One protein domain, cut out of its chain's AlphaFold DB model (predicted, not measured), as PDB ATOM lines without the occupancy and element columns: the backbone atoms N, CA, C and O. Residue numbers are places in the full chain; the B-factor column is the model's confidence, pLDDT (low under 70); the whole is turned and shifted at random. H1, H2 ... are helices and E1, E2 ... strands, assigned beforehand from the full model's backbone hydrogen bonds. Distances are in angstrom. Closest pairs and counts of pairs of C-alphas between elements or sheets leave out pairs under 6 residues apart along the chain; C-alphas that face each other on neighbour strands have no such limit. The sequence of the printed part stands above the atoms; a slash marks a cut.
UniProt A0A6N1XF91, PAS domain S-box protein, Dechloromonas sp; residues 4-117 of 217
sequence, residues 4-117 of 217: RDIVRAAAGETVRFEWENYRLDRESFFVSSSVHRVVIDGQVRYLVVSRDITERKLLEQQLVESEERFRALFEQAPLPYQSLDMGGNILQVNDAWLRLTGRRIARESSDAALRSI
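This is residues 4 to 117 of the 217 residues of the protein "PAS domain S-box protein" of Dechloromonas sp (UniProt A0A6N1XF91). Two small lobes are held far apart by one long, straight helix, H2, like a dumbbell. The first lobe is a strongly twisted three-stranded sheet, E1 E2 E3, with H1 over it; the second is the small hairpin E4 E5 with the short helices H3 and H4. The printed part has 114 residues, in the order H1 E1 E2 E3 H2 E4 E5 H3 H4, of mixed class, both sheets antiparallel. It is an extended rod, radius of gyration of the C-alphas 24.7 A, spanning 75 by 36 by 27 A.

H1, residues 4 to 10, begins at C-alpha 4 (213.389, 186.420, 287.281). E1 is residues 15 to 22, E2 28 to 40, 33.3 A long, and E3 43 to 52, 28.8 A. H2, residues 54 to 76, is 32.4 A long. E4 is residues 82 to 84, E5 90 to 93, H3 95 to 101 and H4 112 to 115, ending at C-alpha 115 (259.135, 199.673, 291.628).

E1, E2 and E3 form a meander, each strand the antiparallel neighbour of the one before; N 17 and O 33 are 2.9 A apart, N 34 and O 49 2.8 A. H1 is on this sheet at a height of 7.2 A; the closest C-alphas of H1 and E2 are Ala 9 and Arg 37, 6.4 A. H2 only grazes the sheet with residues 54 to 58. H2 touches H3 with residues 75 to 76 alone, closest C-alphas Glu 75 and Asp 95, 5.7 A. In the hairpin E4 and E5, N 83 and O 92 are 2.8 A apart. The closest C-alphas of E5 and H4 are Ile 90 and Leu 114, 5.8 A. In H1, H2 and H3 every O i to N i+4 pair is within hydrogen-bond range; H4 is too short for one.

C-alphas 41 and 102, the farthest apart, are 75.9 A apart. The printed part has no cut and no long link. Residues 4, 6, 10 and 102 to 117 have pLDDT under 70.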
ATOM      1  N   ARG A   4     213.153 185.541 286.115       66.38
ATOM      2  CA  ARG A   4     213.389 186.420 287.281       66.38
ATOM      3  C   ARG A   4     213.217 187.907 286.956       66.38
ATOM      4  O   ARG A   4     212.823 188.676 287.825       66.38
ATOM      5  N   ASP A   5     213.464 188.302 285.711       72.50
ATOM      6  CA  ASP A   5     213.360 189.695 285.262       72.50
ATOM      7  C   ASP A   5     211.895 190.134 285.173       72.50
ATOM      8  O   ASP A   5     211.557 191.267 285.506       72.50
ATOM      9  N   ILE A   6     211.008 189.211 284.788       69.44
ATOM     10  CA  ILE A   6     209.562 189.447 284.698       69.44
ATOM     11  C   ILE A   6     208.968 189.686 286.091       69.44
ATOM     12  O   ILE A   6     208.190 190.618 286.275       69.44
ATOM     13  N   VAL A   7     209.373 188.890 287.086       72.38
ATOM     14  CA  VAL A   7     208.899 189.030 288.475       72.38
ATOM     15  C   VAL A   7     209.331 190.370 289.075       72.38
ATOM     16  O   VAL A   7     208.533 191.044 289.722       72.38
ATOM     17  N   ARG A   8     210.568 190.805 288.810       74.75
ATOM     18  CA  ARG A   8     211.087 192.099 289.283       74.75
ATOM     19  C   ARG A   8     210.408 193.287 288.602       74.75
ATOM     20  O   ARG A   8     210.016 194.236 289.278       74.75
ATOM     21  N   ALA A   9     210.184 193.204 287.291       70.44
ATOM     22  CA  ALA A   9     209.423 194.217 286.562       70.44
ATOM     23  C   ALA A   9     207.963 194.302 287.050       70.44
ATOM     24  O   ALA A   9     207.414 195.398 287.178       70.44
ATOM     25  N   ALA A  10     207.342 193.165 287.390       67.38
ATOM     26  CA  ALA A  10     205.998 193.118 287.970       67.38
ATOM     27  C   ALA A  10     205.939 193.742 289.377       67.38
ATOM     28  O   ALA A  10     204.955 194.403 289.712       67.38
ATOM     29  N   ALA A  11     207.013 193.608 290.164       72.94
ATOM     30  CA  ALA A  11     207.168 194.246 291.472       72.94
ATOM     31  C   ALA A  11     207.392 195.772 291.401       72.94
ATOM     32  O   ALA A  11     207.406 196.440 292.432       72.94
ATOM     33  N   GLY A  12     207.525 196.347 290.197       73.88
ATOM     34  CA  GLY A  12     207.736 197.782 289.989       73.88
ATOM     35  C   GLY A  12     209.203 198.204 289.898       73.88
ATOM     36  O   GLY A  12     209.476 199.396 289.769       73.88
ATOM     37  N   GLU A  13     210.149 197.262 289.916       79.44
ATOM     38  CA  GLU A  13     211.557 197.575 289.679       79.44
ATOM     39  C   GLU A  13     211.819 197.848 288.194       79.44
ATOM     40  O   GLU A  13     211.268 197.195 287.306       79.44
ATOM     41  N   THR A  14     212.718 198.795 287.913       78.25
ATOM     42  CA  THR A  14     213.239 198.977 286.555       78.25
ATOM     43  C   THR A  14     214.235 197.869 286.258       78.25
ATOM     44  O   THR A  14     215.295 197.799 286.883       78.25
ATOM     45  N   VAL A  15     213.922 197.027 285.274       84.75
ATOM     46  CA  VAL A  15     214.816 195.942 284.862       84.75
ATOM     47  C   VAL A  15     215.467 196.303 283.542       84.75
ATOM     48  O   VAL A  15     214.784 196.562 282.553       84.75
ATOM     49  N   ARG A  16     216.800 196.315 283.535       84.94
ATOM     50  CA  ARG A  16     217.608 196.539 282.340       84.94
ATOM     51  C   ARG A  16     218.310 195.249 281.949       84.94
ATOM     52  O   ARG A  16     218.966 194.635 282.783       84.94
ATOM     53  N   PHE A  17     218.200 194.874 280.683       86.38
ATOM     54  CA  PHE A  17     218.883 193.715 280.123       86.38
ATOM     55  C   PHE A  17     219.398 194.014 278.718       86.38
ATOM     56  O   PHE A  17     218.895 194.891 278.015       86.38
ATOM     57  N   GLU A  18     220.429 193.283 278.319       89.31
ATOM     58  CA  GLU A  18     220.970 193.311 276.964       89.31
ATOM     59  C   GLU A  18     220.611 192.001 276.274       89.31
ATOM     60  O   GLU A  18     220.665 190.933 276.884       89.31
ATOM     61  N   TRP A  19     220.208 192.087 275.015       87.19
ATOM     62  CA  TRP A  19     219.853 190.931 274.207       87.19
ATOM     63  C   TRP A  19     220.072 191.235 272.731       87.19
ATOM     64  O   TRP A  19     220.096 192.394 272.313       87.19
ATOM     65  N   GLU A  20     220.263 190.181 271.956       87.81
ATOM     66  CA  GLU A  20     220.382 190.258 270.510       87.81
ATOM     67  C   GLU A  20     218.982 190.245 269.890       87.81
ATOM     68  O   GLU A  20     218.146 189.404 270.231       87.81
ATOM     69  N   ASN A  21     218.720 191.209 269.012       87.94
ATOM     70  CA  ASN A  21     217.514 191.283 268.199       87.94
ATOM     71  C   ASN A  21     217.863 191.104 266.731       87.94
ATOM     72  O   ASN A  21     219.003 191.292 266.326       87.94
ATOM     73  N   TYR A  22     216.842 190.802 265.936       86.19
ATOM     74  CA  TYR A  22     216.948 190.699 264.490       86.19
ATOM     75  C   TYR A  22     216.086 191.784 263.863       86.19
ATOM     76  O   TYR A  22     214.916 191.948 264.221       86.19
ATOM     77  N   ARG A  23     216.667 192.550 262.943       85.19
ATOM     78  CA  ARG A  23     215.910 193.447 262.069       85.19
ATOM     79  C   ARG A  23     215.043 192.613 261.112       85.19
ATOM     80  O   ARG A  23     215.225 191.403 260.966       85.19
ATOM     81  N   LEU A  24     214.090 193.260 260.438       85.69
ATOM     82  CA  LEU A  24     213.242 192.607 259.425       85.69
ATOM     83  C   LEU A  24     214.063 192.008 258.264       85.69
ATOM     84  O   LEU A  24     213.636 191.037 257.648       85.69
ATOM     85  N   ASP A  25     215.251 192.555 258.006       82.31
ATOM     86  CA  ASP A  25     216.244 192.088 257.027       82.31
ATOM     87  C   ASP A  25     217.144 190.939 257.546       82.31
ATOM     88  O   ASP A  25     218.028 190.483 256.823       82.31
ATOM     89  N   ARG A  26     216.884 190.422 258.758       81.50
ATOM     90  CA  ARG A  26     217.656 189.390 259.479       81.50
ATOM     91  C   ARG A  26     219.057 189.799 259.942       81.50
ATOM     92  O   ARG A  26     219.785 188.936 260.430       81.50
ATOM     93  N   GLU A  27     219.439 191.068 259.860       85.00
ATOM     94  CA  GLU A  27     220.675 191.525 260.495       85.00
ATOM     95  C   GLU A  27     220.508 191.513 262.022       85.00
ATOM     96  O   GLU A  27     219.495 192.001 262.546       85.00
ATOM     97  N   SER A  28     221.471 190.925 262.740       82.38
ATOM     98  CA  SER A  28     221.440 190.906 264.199       82.38
ATOM     99  C   SER A  28     222.065 192.170 264.782       82.38
ATOM    100  O   SER A  28     223.067 192.688 264.294       82.38
ATOM    101  N   PHE A  29     221.430 192.711 265.817       87.69
ATOM    102  CA  PHE A  29     221.873 193.922 266.489       87.69
ATOM    103  C   PHE A  29     221.656 193.789 267.992       87.69
ATOM    104  O   PHE A  29     220.678 193.199 268.465       87.69
ATOM    105  N   PHE A  30     222.587 194.329 268.769       89.19
ATOM    106  CA  PHE A  30     222.498 194.284 270.220       89.19
ATOM    107  C   PHE A  30     221.625 195.426 270.715       89.19
ATOM    108  O   PHE A  30     221.844 196.587 270.380       89.19
ATOM    109  N   VAL A  31     220.666 195.108 271.578       91.06
ATOM    110  CA  VAL A  31     219.775 196.094 272.184       91.06
ATOM    111  C   VAL A  31     219.889 196.028 273.693       91.06
ATOM    112  O   VAL A  31     219.774 194.966 274.301       91.06
ATOM    113  N   SER A  32     220.065 197.190 274.312       90.88
ATOM    114  CA  SER A  32     219.844 197.375 275.739       90.88
ATOM    115  C   SER A  32     218.401 197.817 275.939       90.88
ATOM    116  O   SER A  32     218.032 198.920 275.533       90.88
ATOM    117  N   SER A  33     217.583 196.956 276.539       90.00
ATOM    118  CA  SER A  33     216.188 197.253 276.856       90.00
ATOM    119  C   SER A  33     216.029 197.511 278.352       90.00
ATOM    120  O   SER A  33     216.514 196.729 279.171       90.00
ATOM    121  N   SER A  34     215.332 198.587 278.716       87.94
ATOM    122  CA  SER A  34     214.830 198.817 280.072       87.94
ATOM    123  C   SER A  34     213.309 198.747 280.095       87.94
ATOM    124  O   SER A  34     212.633 199.349 279.262       87.94
ATOM    125  N   VAL A  35     212.772 197.991 281.048       88.69
ATOM    126  CA  VAL A  35     211.331 197.822 281.244       88.69
ATOM    127  C   VAL A  35     210.926 198.557 282.511       88.69
ATOM    128  O   VAL A  35     211.462 198.292 283.588       88.69
ATOM    129  N   HIS A  36     209.971 199.469 282.369       86.69
ATOM    130  CA  HIS A  36     209.379 200.230 283.459       86.69
ATOM    131  C   HIS A  36     207.896 199.889 283.567       86.69
ATOM    132  O   HIS A  36     207.164 199.920 282.577       86.69
ATOM    133  N   ARG A  37     207.435 199.600 284.783       86.44
ATOM    134  CA  ARG A  37     206.008 199.474 285.080       86.44
ATOM    135  C   ARG A  37     205.422 200.871 285.284       86.44
ATOM    136  O   ARG A  37     205.893 201.610 286.143       86.44
ATOM    137  N   VAL A  38     204.398 201.223 284.514       89.06
ATOM    138  CA  VAL A  38     203.717 202.526 284.577       89.06
ATOM    139  C   VAL A  38     202.217 202.292 284.722       89.06
ATOM    140  O   VAL A  38     201.660 201.414 284.068       89.06
ATOM    141  N   VAL A  39     201.552 203.058 285.586       90.19
ATOM    142  CA  VAL A  39     200.090 203.019 285.733       90.19
ATOM    143  C   VAL A  39     199.506 204.223 285.001       90.19
ATOM    144  O   VAL A  39     199.837 205.356 285.333       90.19
ATOM    145  N   ILE A  40     198.668 203.973 283.994       90.88
ATOM    146  CA  ILE A  40     197.979 205.001 283.199       90.88
ATOM    147  C   ILE A  40     196.486 204.683 283.265       90.88
ATOM    148  O   ILE A  40     196.097 203.557 282.964       90.88
ATOM    149  N   ASP A  41     195.666 205.637 283.710       91.38
ATOM    150  CA  ASP A  41     194.208 205.484 283.869       91.38
ATOM    151  C   ASP A  41     193.798 204.258 284.710       91.38
ATOM    152  O   ASP A  41     192.852 203.537 284.397       91.38
ATOM    153  N   GLY A  42     194.561 203.966 285.769       90.50
ATOM    154  CA  GLY A  42     194.338 202.799 286.635       90.50
ATOM    155  C   GLY A  42     194.736 201.451 286.017       90.50
ATOM    156  O   GLY A  42     194.668 200.429 286.698       90.50
ATOM    157  N   GLN A  43     195.208 201.425 284.767       90.75
ATOM    158  CA  GLN A  43     195.691 200.221 284.092       90.75
ATOM    159  C   GLN A  43     197.216 200.117 284.180       90.75
ATOM    160  O   GLN A  43     197.947 201.067 283.896       90.75
ATOM    161  N   VAL A  44     197.713 198.931 284.541       88.50
ATOM    162  CA  VAL A  44     199.151 198.634 284.537       88.50
ATOM    163  C   VAL A  44     199.616 198.430 283.098       88.50
ATOM    164  O   VAL A  44     199.131 197.541 282.401       88.50
ATOM    165  N   ARG A  45     200.588 199.232 282.665       88.81
ATOM    166  CA  ARG A  45     201.273 199.115 281.376       88.81
ATOM    167  C   ARG A  45     202.776 198.974 281.590       88.81
ATOM    168  O   ARG A  45     203.317 199.354 282.629       88.81
ATOM    169  N   TYR A  46     203.454 198.435 280.585       87.44
ATOM    170  CA  TYR A  46     204.907 198.337 280.568       87.44
ATOM    171  C   TYR A  46     205.457 199.261 279.489       87.44
ATOM    172  O   TYR A  46     205.120 199.127 278.315       87.44
ATOM    173  N   LEU A  47     206.299 200.203 279.899       88.94
ATOM    174  CA  LEU A  47     207.098 201.012 278.995       88.94
ATOM    175  C   LEU A  47     208.424 200.292 278.769       88.94
ATOM    176  O   LEU A  47     209.188 200.083 279.711       88.94
ATOM    177  N   VAL A  48     208.695 199.931 277.518       89.44
ATOM    178  CA  VAL A  48     209.977 199.358 277.110       89.44
ATOM    179  C   VAL A  48     210.757 200.427 276.363       89.44
ATOM    180  O   VAL A  48     210.302 200.928 275.338       89.44
ATOM    181  N   VAL A  49     211.930 200.781 276.876       89.69
ATOM    182  CA  VAL A  49     212.875 201.665 276.191       89.69
ATOM    183  C   VAL A  49     214.015 200.807 275.674       89.69
ATOM    184  O   VAL A  49     214.730 200.184 276.454       89.69
ATOM    185  N   SER A  50     214.183 200.777 274.358       90.25
ATOM    186  CA  SER A  50     215.215 199.994 273.685       90.25
ATOM    187  C   SER A  50     216.242 200.916 273.047       90.25
ATOM    188  O   SER A  50     215.894 201.828 272.300       90.25
ATOM    189  N   ARG A  51     217.519 200.680 273.345       90.38
ATOM    190  CA  ARG A  51     218.655 201.388 272.754       90.38
ATOM    191  C   ARG A  51     219.518 200.398 271.990       90.38
ATOM    192  O   ARG A  51     219.974 199.423 272.583       90.38
ATOM    193  N   ASP A  52     219.767 200.677 270.716       90.25
ATOM    194  CA  ASP A  52     220.779 199.958 269.941       90.25
ATOM    195  C   ASP A  52     222.166 200.215 270.556       90.25
ATOM    196  O   ASP A  52     222.547 201.357 270.823       90.25
ATOM    197  N   ILE A  53     222.885 199.141 270.865       91.06
ATOM    198  CA  ILE A  53     224.225 199.148 271.463       91.06
ATOM    199  C   ILE A  53     225.234 198.375 270.604       91.06
ATOM    200  O   ILE A  53     226.307 198.026 271.095       91.06
ATOM    201  N   THR A  54     224.905 198.105 269.342       90.44
ATOM    202  CA  THR A  54     225.760 197.345 268.420       90.44
ATOM    203  C   THR A  54     227.091 198.045 268.190       90.44
ATOM    204  O   THR A  54     228.138 197.424 268.332       90.44
ATOM    205  N   GLU A  55     227.068 199.358 267.948       90.06
ATOM    206  CA  GLU A  55     228.283 200.165 267.797       90.06
ATOM    207  C   GLU A  55     229.171 200.084 269.047       90.06
ATOM    208  O   GLU A  55     230.371 199.840 268.949       90.06
ATOM    209  N   ARG A  56     228.573 200.196 270.241       91.44
ATOM    210  CA  ARG A  56     229.311 200.078 271.506       91.44
ATOM    211  C   ARG A  56     229.968 198.703 271.646       91.44
ATOM    212  O   ARG A  56     231.143 198.637 271.986       91.44
ATOM    213  N   LYS A  57     229.228 197.622 271.380       89.50
ATOM    214  CA  LYS A  57     229.743 196.244 271.460       89.50
ATOM    215  C   LYS A  57     230.864 196.002 270.450       89.50
ATOM    216  O   LYS A  57     231.846 195.359 270.797       89.50
ATOM    217  N   LEU A  58     230.740 196.536 269.234       89.12
ATOM    218  CA  LEU A  58     231.772 196.422 268.206       89.12
ATOM    219  C   LEU A  58     233.061 197.137 268.627       89.12
ATOM    220  O   LEU A  58     234.139 196.570 268.498       89.12
ATOM    221  N   LEU A  59     232.956 198.352 269.172       89.81
ATOM    222  CA  LEU A  59     234.112 199.088 269.688       89.81
ATOM    223  C   LEU A  59     234.756 198.376 270.885       89.81
ATOM    224  O   LEU A  59     235.978 198.291 270.954       89.81
ATOM    225  N   GLU A  60     233.952 197.832 271.804       91.38
ATOM    226  CA  GLU A  60     234.442 197.015 272.922       91.38
ATOM    227  C   GLU A  60     235.194 195.773 272.415       91.38
ATOM    228  O   GLU A  60     236.288 195.483 272.889       91.38
ATOM    229  N   GLN A  61     234.660 195.073 271.410       92.25
ATOM    230  CA  GLN A  61     235.319 193.913 270.802       92.25
ATOM    231  C   GLN A  61     236.618 194.290 270.086       92.25
ATOM    232  O   GLN A  61     237.630 193.627 270.283       92.25
ATOM    233  N   GLN A  62     236.614 195.368 269.301       90.88
ATOM    234  CA  GLN A  62     237.819 195.873 268.639       90.88
ATOM    235  C   GLN A  62     238.892 196.274 269.651       90.88
ATOM    236  O   GLN A  62     240.076 196.030 269.419       90.88
ATOM    237  N   LEU A  63     238.493 196.865 270.781       93.19
ATOM    238  CA  LEU A  63     239.414 197.207 271.857       93.19
ATOM    239  C   LEU A  63     240.050 195.943 272.439       93.19
ATOM    240  O   LEU A  63     241.275 195.877 272.503       93.19
ATOM    241  N   VAL A  64     239.243 194.933 272.777       92.56
ATOM    242  CA  VAL A  64     239.729 193.645 273.299       92.56
ATOM    243  C   VAL A  64     240.666 192.964 272.304       92.56
ATOM    244  O   VAL A  64     241.776 192.597 272.673       92.56
ATOM    245  N   GLU A  65     240.284 192.867 271.031       92.19
ATOM    246  CA  GLU A  65     241.128 192.263 269.996       92.19
ATOM    247  C   GLU A  65     242.448 193.033 269.833       92.19
ATOM    248  O   GLU A  65     243.523 192.442 269.709       92.19
ATOM    249  N   SER A  66     242.396 194.368 269.871       91.62
ATOM    250  CA  SER A  66     243.598 195.199 269.792       91.62
ATOM    251  C   SER A  66     244.508 195.029 271.010       91.62
ATOM    252  O   SER A  66     245.729 194.984 270.852       91.62
ATOM    253  N   GLU A  67     243.932 194.886 272.206       91.56
ATOM    254  CA  GLU A  67     244.658 194.674 273.452       91.56
ATOM    255  C   GLU A  67     245.309 193.293 273.470       91.56
ATOM    256  O   GLU A  67     246.497 193.185 273.763       91.56
ATOM    257  N   GLU A  68     244.586 192.245 273.073       91.81
ATOM    258  CA  GLU A  68     245.126 190.890 272.936       91.81
ATOM    259  C   GLU A  68     246.258 190.842 271.913       91.81
ATOM    260  O   GLU A  68     247.317 190.262 272.166       91.81
ATOM    261  N   ARG A  69     246.078 191.509 270.769       89.69
ATOM    262  CA  ARG A  69     247.103 191.588 269.729       89.69
ATOM    263  C   ARG A  69     248.329 192.355 270.209       89.69
ATOM    264  O   ARG A  69     249.452 191.909 269.977       89.69
ATOM    265  N   PHE A  70     248.137 193.480 270.897       89.19
ATOM    266  CA  PHE A  70     249.227 194.233 271.511       89.19
ATOM    267  C   PHE A  70     249.946 193.396 272.569       89.19
ATOM    268  O   PHE A  70     251.172 193.329 272.558       89.19
ATOM    269  N   ARG A  71     249.204 192.705 273.435       86.81
ATOM    270  CA  ARG A  71     249.746 191.835 274.476       86.81
ATOM    271  C   ARG A  71     250.560 190.692 273.882       86.81
ATOM    272  O   ARG A  71     251.671 190.448 274.341       86.81
ATOM    273  N   ALA A  72     250.062 190.045 272.831       87.44
ATOM    274  CA  ALA A  72     250.793 188.999 272.128       87.44
ATOM    275  C   ALA A  72     252.103 189.532 271.531       87.44
ATOM    276  O   ALA A  72     253.155 188.930 271.733       87.44
ATOM    277  N   LEU A  73     252.066 190.689 270.857       87.25
ATOM    278  CA  LEU A  73     253.273 191.326 270.320       87.25
ATOM    279  C   LEU A  73     254.257 191.710 271.428       87.25
ATOM    280  O   LEU A  73     255.455 191.491 271.284       87.25
ATOM    281  N   PHE A  74     253.760 192.261 272.531       87.19
ATOM    282  CA  PHE A  74     254.557 192.679 273.675       87.19
ATOM    283  C   PHE A  74     255.253 191.489 274.348       87.19
ATOM    284  O   PHE A  74     256.470 191.516 274.530       87.19
ATOM    285  N   GLU A  75     254.501 190.436 274.690       83.00
ATOM    286  CA  GLU A  75     255.000 189.263 275.417       83.00
ATOM    287  C   GLU A  75     255.910 188.382 274.549       83.00
ATOM    288  O   GLU A  75     256.937 187.895 275.026       83.00
ATOM    289  N   GLN A  76     255.569 188.200 273.268       83.19
ATOM    290  CA  GLN A  76     256.315 187.328 272.353       83.19
ATOM    291  C   GLN A  76     257.463 188.041 271.632       83.19
ATOM    292  O   GLN A  76     258.240 187.386 270.933       83.19
ATOM    293  N   ALA A  77     257.598 189.364 271.781       85.19
ATOM    294  CA  ALA A  77     258.700 190.094 271.172       85.19
ATOM    295  C   ALA A  77     260.055 189.514 271.629       85.19
ATOM    296  O   ALA A  77     260.302 189.380 272.830       85.19
ATOM    297  N   PRO A  78     260.982 189.231 270.694       80.12
ATOM    298  CA  PRO A  78     262.307 188.707 271.028       80.12
ATOM    299  C   PRO A  78     263.222 189.765 271.666       80.12
ATOM    300  O   PRO A  78     264.315 189.442 272.127       80.12
ATOM    301  N   LEU A  79     262.795 191.031 271.680       86.12
ATOM    302  CA  LEU A  79     263.537 192.151 272.244       86.12
ATOM    303  C   LEU A  79     263.004 192.510 273.638       86.12
ATOM    304  O   LEU A  79     261.788 192.586 273.813       86.12
ATOM    305  N   PRO A  80     263.889 192.790 274.612       85.94
ATOM    306  CA  PRO A  80     263.509 193.352 275.901       85.94
ATOM    307  C   PRO A  80     262.737 194.661 275.737       85.94
ATOM    308  O   PRO A  80     263.245 195.612 275.142       85.94
ATOM    309  N   TYR A  81     261.536 194.724 276.304       86.81
ATOM    310  CA  TYR A  81     260.735 195.940 276.370       86.81
ATOM    311  C   TYR A  81     260.416 196.289 277.820       86.81
ATOM    312  O   TYR A  81     260.123 195.407 278.631       86.81
ATOM    313  N   GLN A  82     260.440 197.587 278.120       86.81
ATOM    314  CA  GLN A  82     260.068 198.149 279.411       86.81
ATOM    315  C   GLN A  82     259.285 199.455 279.211       86.81
ATOM    316  O   GLN A  82     259.681 200.310 278.418       86.81
ATOM    317  N   SER A  83     258.186 199.612 279.940       86.25
ATOM    318  CA  SER A  83     257.452 200.871 280.060       86.25
ATOM    319  C   SER A  83     257.834 201.549 281.369       86.25
ATOM    320  O   SER A  83     257.956 200.870 282.391       86.25
ATOM    321  N   LEU A  84     258.032 202.867 281.337       86.69
ATOM    322  CA  LEU A  84     258.420 203.672 282.494       86.69
ATOM    323  C   LEU A  84     257.392 204.778 282.743       86.69
ATOM    324  O   LEU A  84     256.816 205.310 281.793       86.69
ATOM    325  N   ASP A  85     257.192 205.154 284.003       84.00
ATOM    326  CA  ASP A  85     256.482 206.388 284.342       84.00
ATOM    327  C   ASP A  85     257.388 207.626 284.187       84.00
ATOM    328  O   ASP A  85     258.583 207.533 283.898       84.00
ATOM    329  N   MET A  86     256.822 208.816 284.409       86.38
ATOM    330  CA  MET A  86     257.572 210.081 284.364       86.38
ATOM    331  C   MET A  86     258.660 210.189 285.449       86.38
ATOM    332  O   MET A  86     259.551 211.026 285.333       86.38
ATOM    333  N   GLY A  87     258.592 209.362 286.495       78.19
ATOM    334  CA  GLY A  87     259.612 209.235 287.535       78.19
ATOM    335  C   GLY A  87     260.699 208.205 287.208       78.19
ATOM    336  O   GLY A  87     261.623 208.037 288.001       78.19
ATOM    337  N   GLY A  88     260.615 207.525 286.059       77.94
ATOM    338  CA  GLY A  88     261.540 206.467 285.661       77.94
ATOM    339  C   GLY A  88     261.274 205.113 286.330       77.94
ATOM    340  O   GLY A  88     262.118 204.221 286.233       77.94
ATOM    341  N   ASN A  89     260.131 204.937 286.997       77.81
ATOM    342  CA  ASN A  89     259.744 203.661 287.592       77.81
ATOM    343  C   ASN A  89     259.208 202.717 286.520       77.81
ATOM    344  O   ASN A  89     258.448 203.128 285.646       77.81
ATOM    345  N   ILE A  90     259.564 201.438 286.620       80.88
ATOM    346  CA  ILE A  90     259.098 200.405 285.696       80.88
ATOM    347  C   ILE A  90     257.610 200.130 285.934       80.88
ATOM    348  O   ILE A  90     257.223 199.673 287.006       80.88
ATOM    349  N   LEU A  91     256.801 200.386 284.907       82.25
ATOM    350  CA  LEU A  91     255.370 200.084 284.869       82.25
ATOM    351  C   LEU A  91     255.108 198.674 284.346       82.25
ATOM    352  O   LEU A  91     254.254 197.963 284.858       82.25
ATOM    353  N   GLN A  92     255.837 198.267 283.307       83.06
ATOM    354  CA  GLN A  92     255.614 196.987 282.644       83.06
ATOM    355  C   GLN A  92     256.896 196.508 281.976       83.06
ATOM    356  O   GLN A  92     257.662 197.321 281.463       83.06
ATOM    357  N   VAL A  93     257.113 195.195 281.938       85.00
ATOM    358  CA  VAL A  93     258.222 194.554 281.218       85.00
ATOM    359  C   VAL A  93     257.716 193.323 280.485       85.00
ATOM    360  O   VAL A  93     256.747 192.710 280.928       85.00
ATOM    361  N   ASN A  94     258.359 192.961 279.378       88.38
ATOM    362  CA  ASN A  94     258.036 191.725 278.668       88.38
ATOM    363  C   ASN A  94     258.924 190.542 279.085       88.38
ATOM    364  O   ASN A  94     259.942 190.697 279.767       88.38
ATOM    365  N   ASP A  95     258.570 189.341 278.627       84.06
ATOM    366  CA  ASP A  95     259.298 188.116 278.964       84.06
ATOM    367  C   ASP A  95     260.762 188.142 278.501       84.06
ATOM    368  O   ASP A  95     261.637 187.580 279.164       84.06
ATOM    369  N   ALA A  96     261.065 188.777 277.366       85.00
ATOM    370  CA  ALA A  96     262.443 188.930 276.898       85.00
ATOM    371  C   ALA A  96     263.285 189.776 277.868       85.00
ATOM    372  O   ALA A  96     264.447 189.457 278.121       85.00
ATOM    373  N   TRP A  97     262.691 190.806 278.473       85.44
ATOM    374  CA  TRP A  97     263.339 191.629 279.487       85.44
ATOM    375  C   TRP A  97     263.605 190.855 280.783       85.44
ATOM    376  O   TRP A  97     264.698 190.944 281.348       85.44
ATOM    377  N   LEU A  98     262.652 190.026 281.217       82.00
ATOM    378  CA  LEU A  98     262.834 189.137 282.372       82.00
ATOM    379  C   LEU A  98     263.955 188.115 282.132       82.00
ATOM    380  O   LEU A  98     264.798 187.900 283.005       82.00
ATOM    381  N   ARG A  99     264.010 187.534 280.924       80.19
ATOM    382  CA  ARG A  99     265.079 186.613 280.503       80.19
ATOM    383  C   ARG A  99     266.449 187.288 280.504       80.19
ATOM    384  O   ARG A  99     267.389 186.726 281.058       80.19
ATOM    385  N   LEU A 100     266.556 188.489 279.929       81.38
ATOM    386  CA  LEU A 100     267.808 189.251 279.863       81.38
ATOM    387  C   LEU A 100     268.329 189.611 281.259       81.38
ATOM    388  O   LEU A 100     269.516 189.477 281.541       81.38
ATOM    389  N   THR A 101     267.442 190.082 282.132       75.75
ATOM    390  CA  THR A 101     267.822 190.538 283.475       75.75
ATOM    391  C   THR A 101     268.001 189.395 284.473       75.75
ATOM    392  O   THR A 101     268.390 189.642 285.615       75.75
ATOM    393  N   GLY A 102     267.731 188.148 284.064       66.81
ATOM    394  CA  GLY A 102     267.852 186.959 284.908       66.81
ATOM    395  C   GLY A 102     266.860 186.931 286.074       66.81
ATOM    396  O   GLY A 102     267.030 186.152 287.012       66.81
ATOM    397  N   ARG A 103     265.826 187.783 286.050       64.06
ATOM    398  CA  ARG A 103     264.840 187.887 287.127       64.06
ATOM    399  C   ARG A 103     263.654 186.985 286.821       64.06
ATOM    400  O   ARG A 103     262.850 187.264 285.937       64.06
ATOM    401  N   ARG A 104     263.507 185.918 287.606       53.66
ATOM    402  CA  ARG A 104     262.294 185.093 287.633       53.66
ATOM    403  C   ARG A 104     261.251 185.794 288.507       53.66
ATOM    404  O   ARG A 104     261.042 185.409 289.650       53.66
ATOM    405  N   ILE A 105     260.657 186.874 288.007       55.66
ATOM    406  CA  ILE A 105     259.518 187.488 288.692       55.66
ATOM    407  C   ILE A 105     258.329 186.558 288.440       55.66
ATOM    408  O   ILE A 105     257.917 186.374 287.296       55.66
ATOM    409  N   ALA A 106     257.832 185.896 289.488       47.53
ATOM    410  CA  ALA A 106     256.576 185.162 289.401       47.53
ATOM    411  C   ALA A 106     255.485 186.152 288.969       47.53
ATOM    412  O   ALA A 106     255.443 187.262 289.504       47.53
ATOM    413  N   ARG A 107     254.631 185.757 288.011       47.75
ATOM    414  CA  ARG A 107     253.591 186.593 287.370       47.75
ATOM    415  C   ARG A 107     252.683 187.357 288.351       47.75
ATOM    416  O   ARG A 107     252.032 188.307 287.944       47.75
ATOM    417  N   GLU A 108     252.673 186.971 289.623       41.47
ATOM    418  CA  GLU A 108     251.862 187.539 290.709       41.47
ATOM    419  C   GLU A 108     252.613 188.541 291.607       41.47
ATOM    420  O   GLU A 108     252.098 188.977 292.637       41.47
ATOM    421  N   SER A 109     253.839 188.933 291.257       42.41
ATOM    422  CA  SER A 109     254.592 189.894 292.067       42.41
ATOM    423  C   SER A 109     254.114 191.313 291.759       42.41
ATOM    424  O   SER A 109     254.651 191.975 290.877       42.41
ATOM    425  N   SER A 110     253.071 191.719 292.486       43.12
ATOM    426  CA  SER A 110     252.553 193.078 292.712       43.12
ATOM    427  C   SER A 110     253.495 194.204 292.259       43.12
ATOM    428  O   SER A 110     254.677 194.164 292.594       43.12
ATOM    429  N   ASP A 111     252.963 195.257 291.626       49.00
ATOM    430  CA  ASP A 111     253.650 196.486 291.165       49.00
ATOM    431  C   ASP A 111     254.790 197.013 292.069       49.00
ATOM    432  O   ASP A 111     255.748 197.627 291.599       49.00
ATOM    433  N   ALA A 112     254.729 196.757 293.379       48.56
ATOM    434  CA  ALA A 112     255.795 197.026 294.343       48.56
ATOM    435  C   ALA A 112     257.142 196.339 294.017       48.56
ATOM    436  O   ALA A 112     258.199 196.948 294.199       48.56
ATOM    437  N   ALA A 113     257.129 195.103 293.508       53.09
ATOM    438  CA  ALA A 113     258.334 194.379 293.116       53.09
ATOM    439  C   ALA A 113     259.032 195.075 291.940       53.09
ATOM    440  O   ALA A 113     260.245 195.263 292.000       53.09
ATOM    441  N   LEU A 114     258.274 195.539 290.937       56.06
ATOM    442  CA  LEU A 114     258.796 196.280 289.781       56.06
ATOM    443  C   LEU A 114     259.336 197.665 290.167       56.06
ATOM    444  O   LEU A 114     260.394 198.059 289.684       56.06
ATOM    445  N   ARG A 115     258.685 198.363 291.110       50.16
ATOM    446  CA  ARG A 115     259.135 199.673 291.628       50.16
ATOM    447  C   ARG A 115     260.478 199.614 292.357       50.16
ATOM    448  O   ARG A 115     261.253 200.561 292.294       50.16
ATOM    449  N   SER A 116     260.777 198.502 293.031       45.69
ATOM    450  CA  SER A 116     262.075 198.302 293.695       45.69
ATOM    451  C   SER A 116     263.211 197.942 292.731       45.69
ATOM    452  O   SER A 116     264.386 197.972 293.113       45.69
ATOM    453  N   ILE A 117     262.889 197.639 291.466       55.38
ATOM    454  CA  ILE A 117     263.877 197.446 290.410       55.38
ATOM    455  C   ILE A 117     264.328 198.828 289.943       55.38
ATOM    456  O   ILE A 117     264.019 199.300 288.853       55.38
TER     457      ILE A 117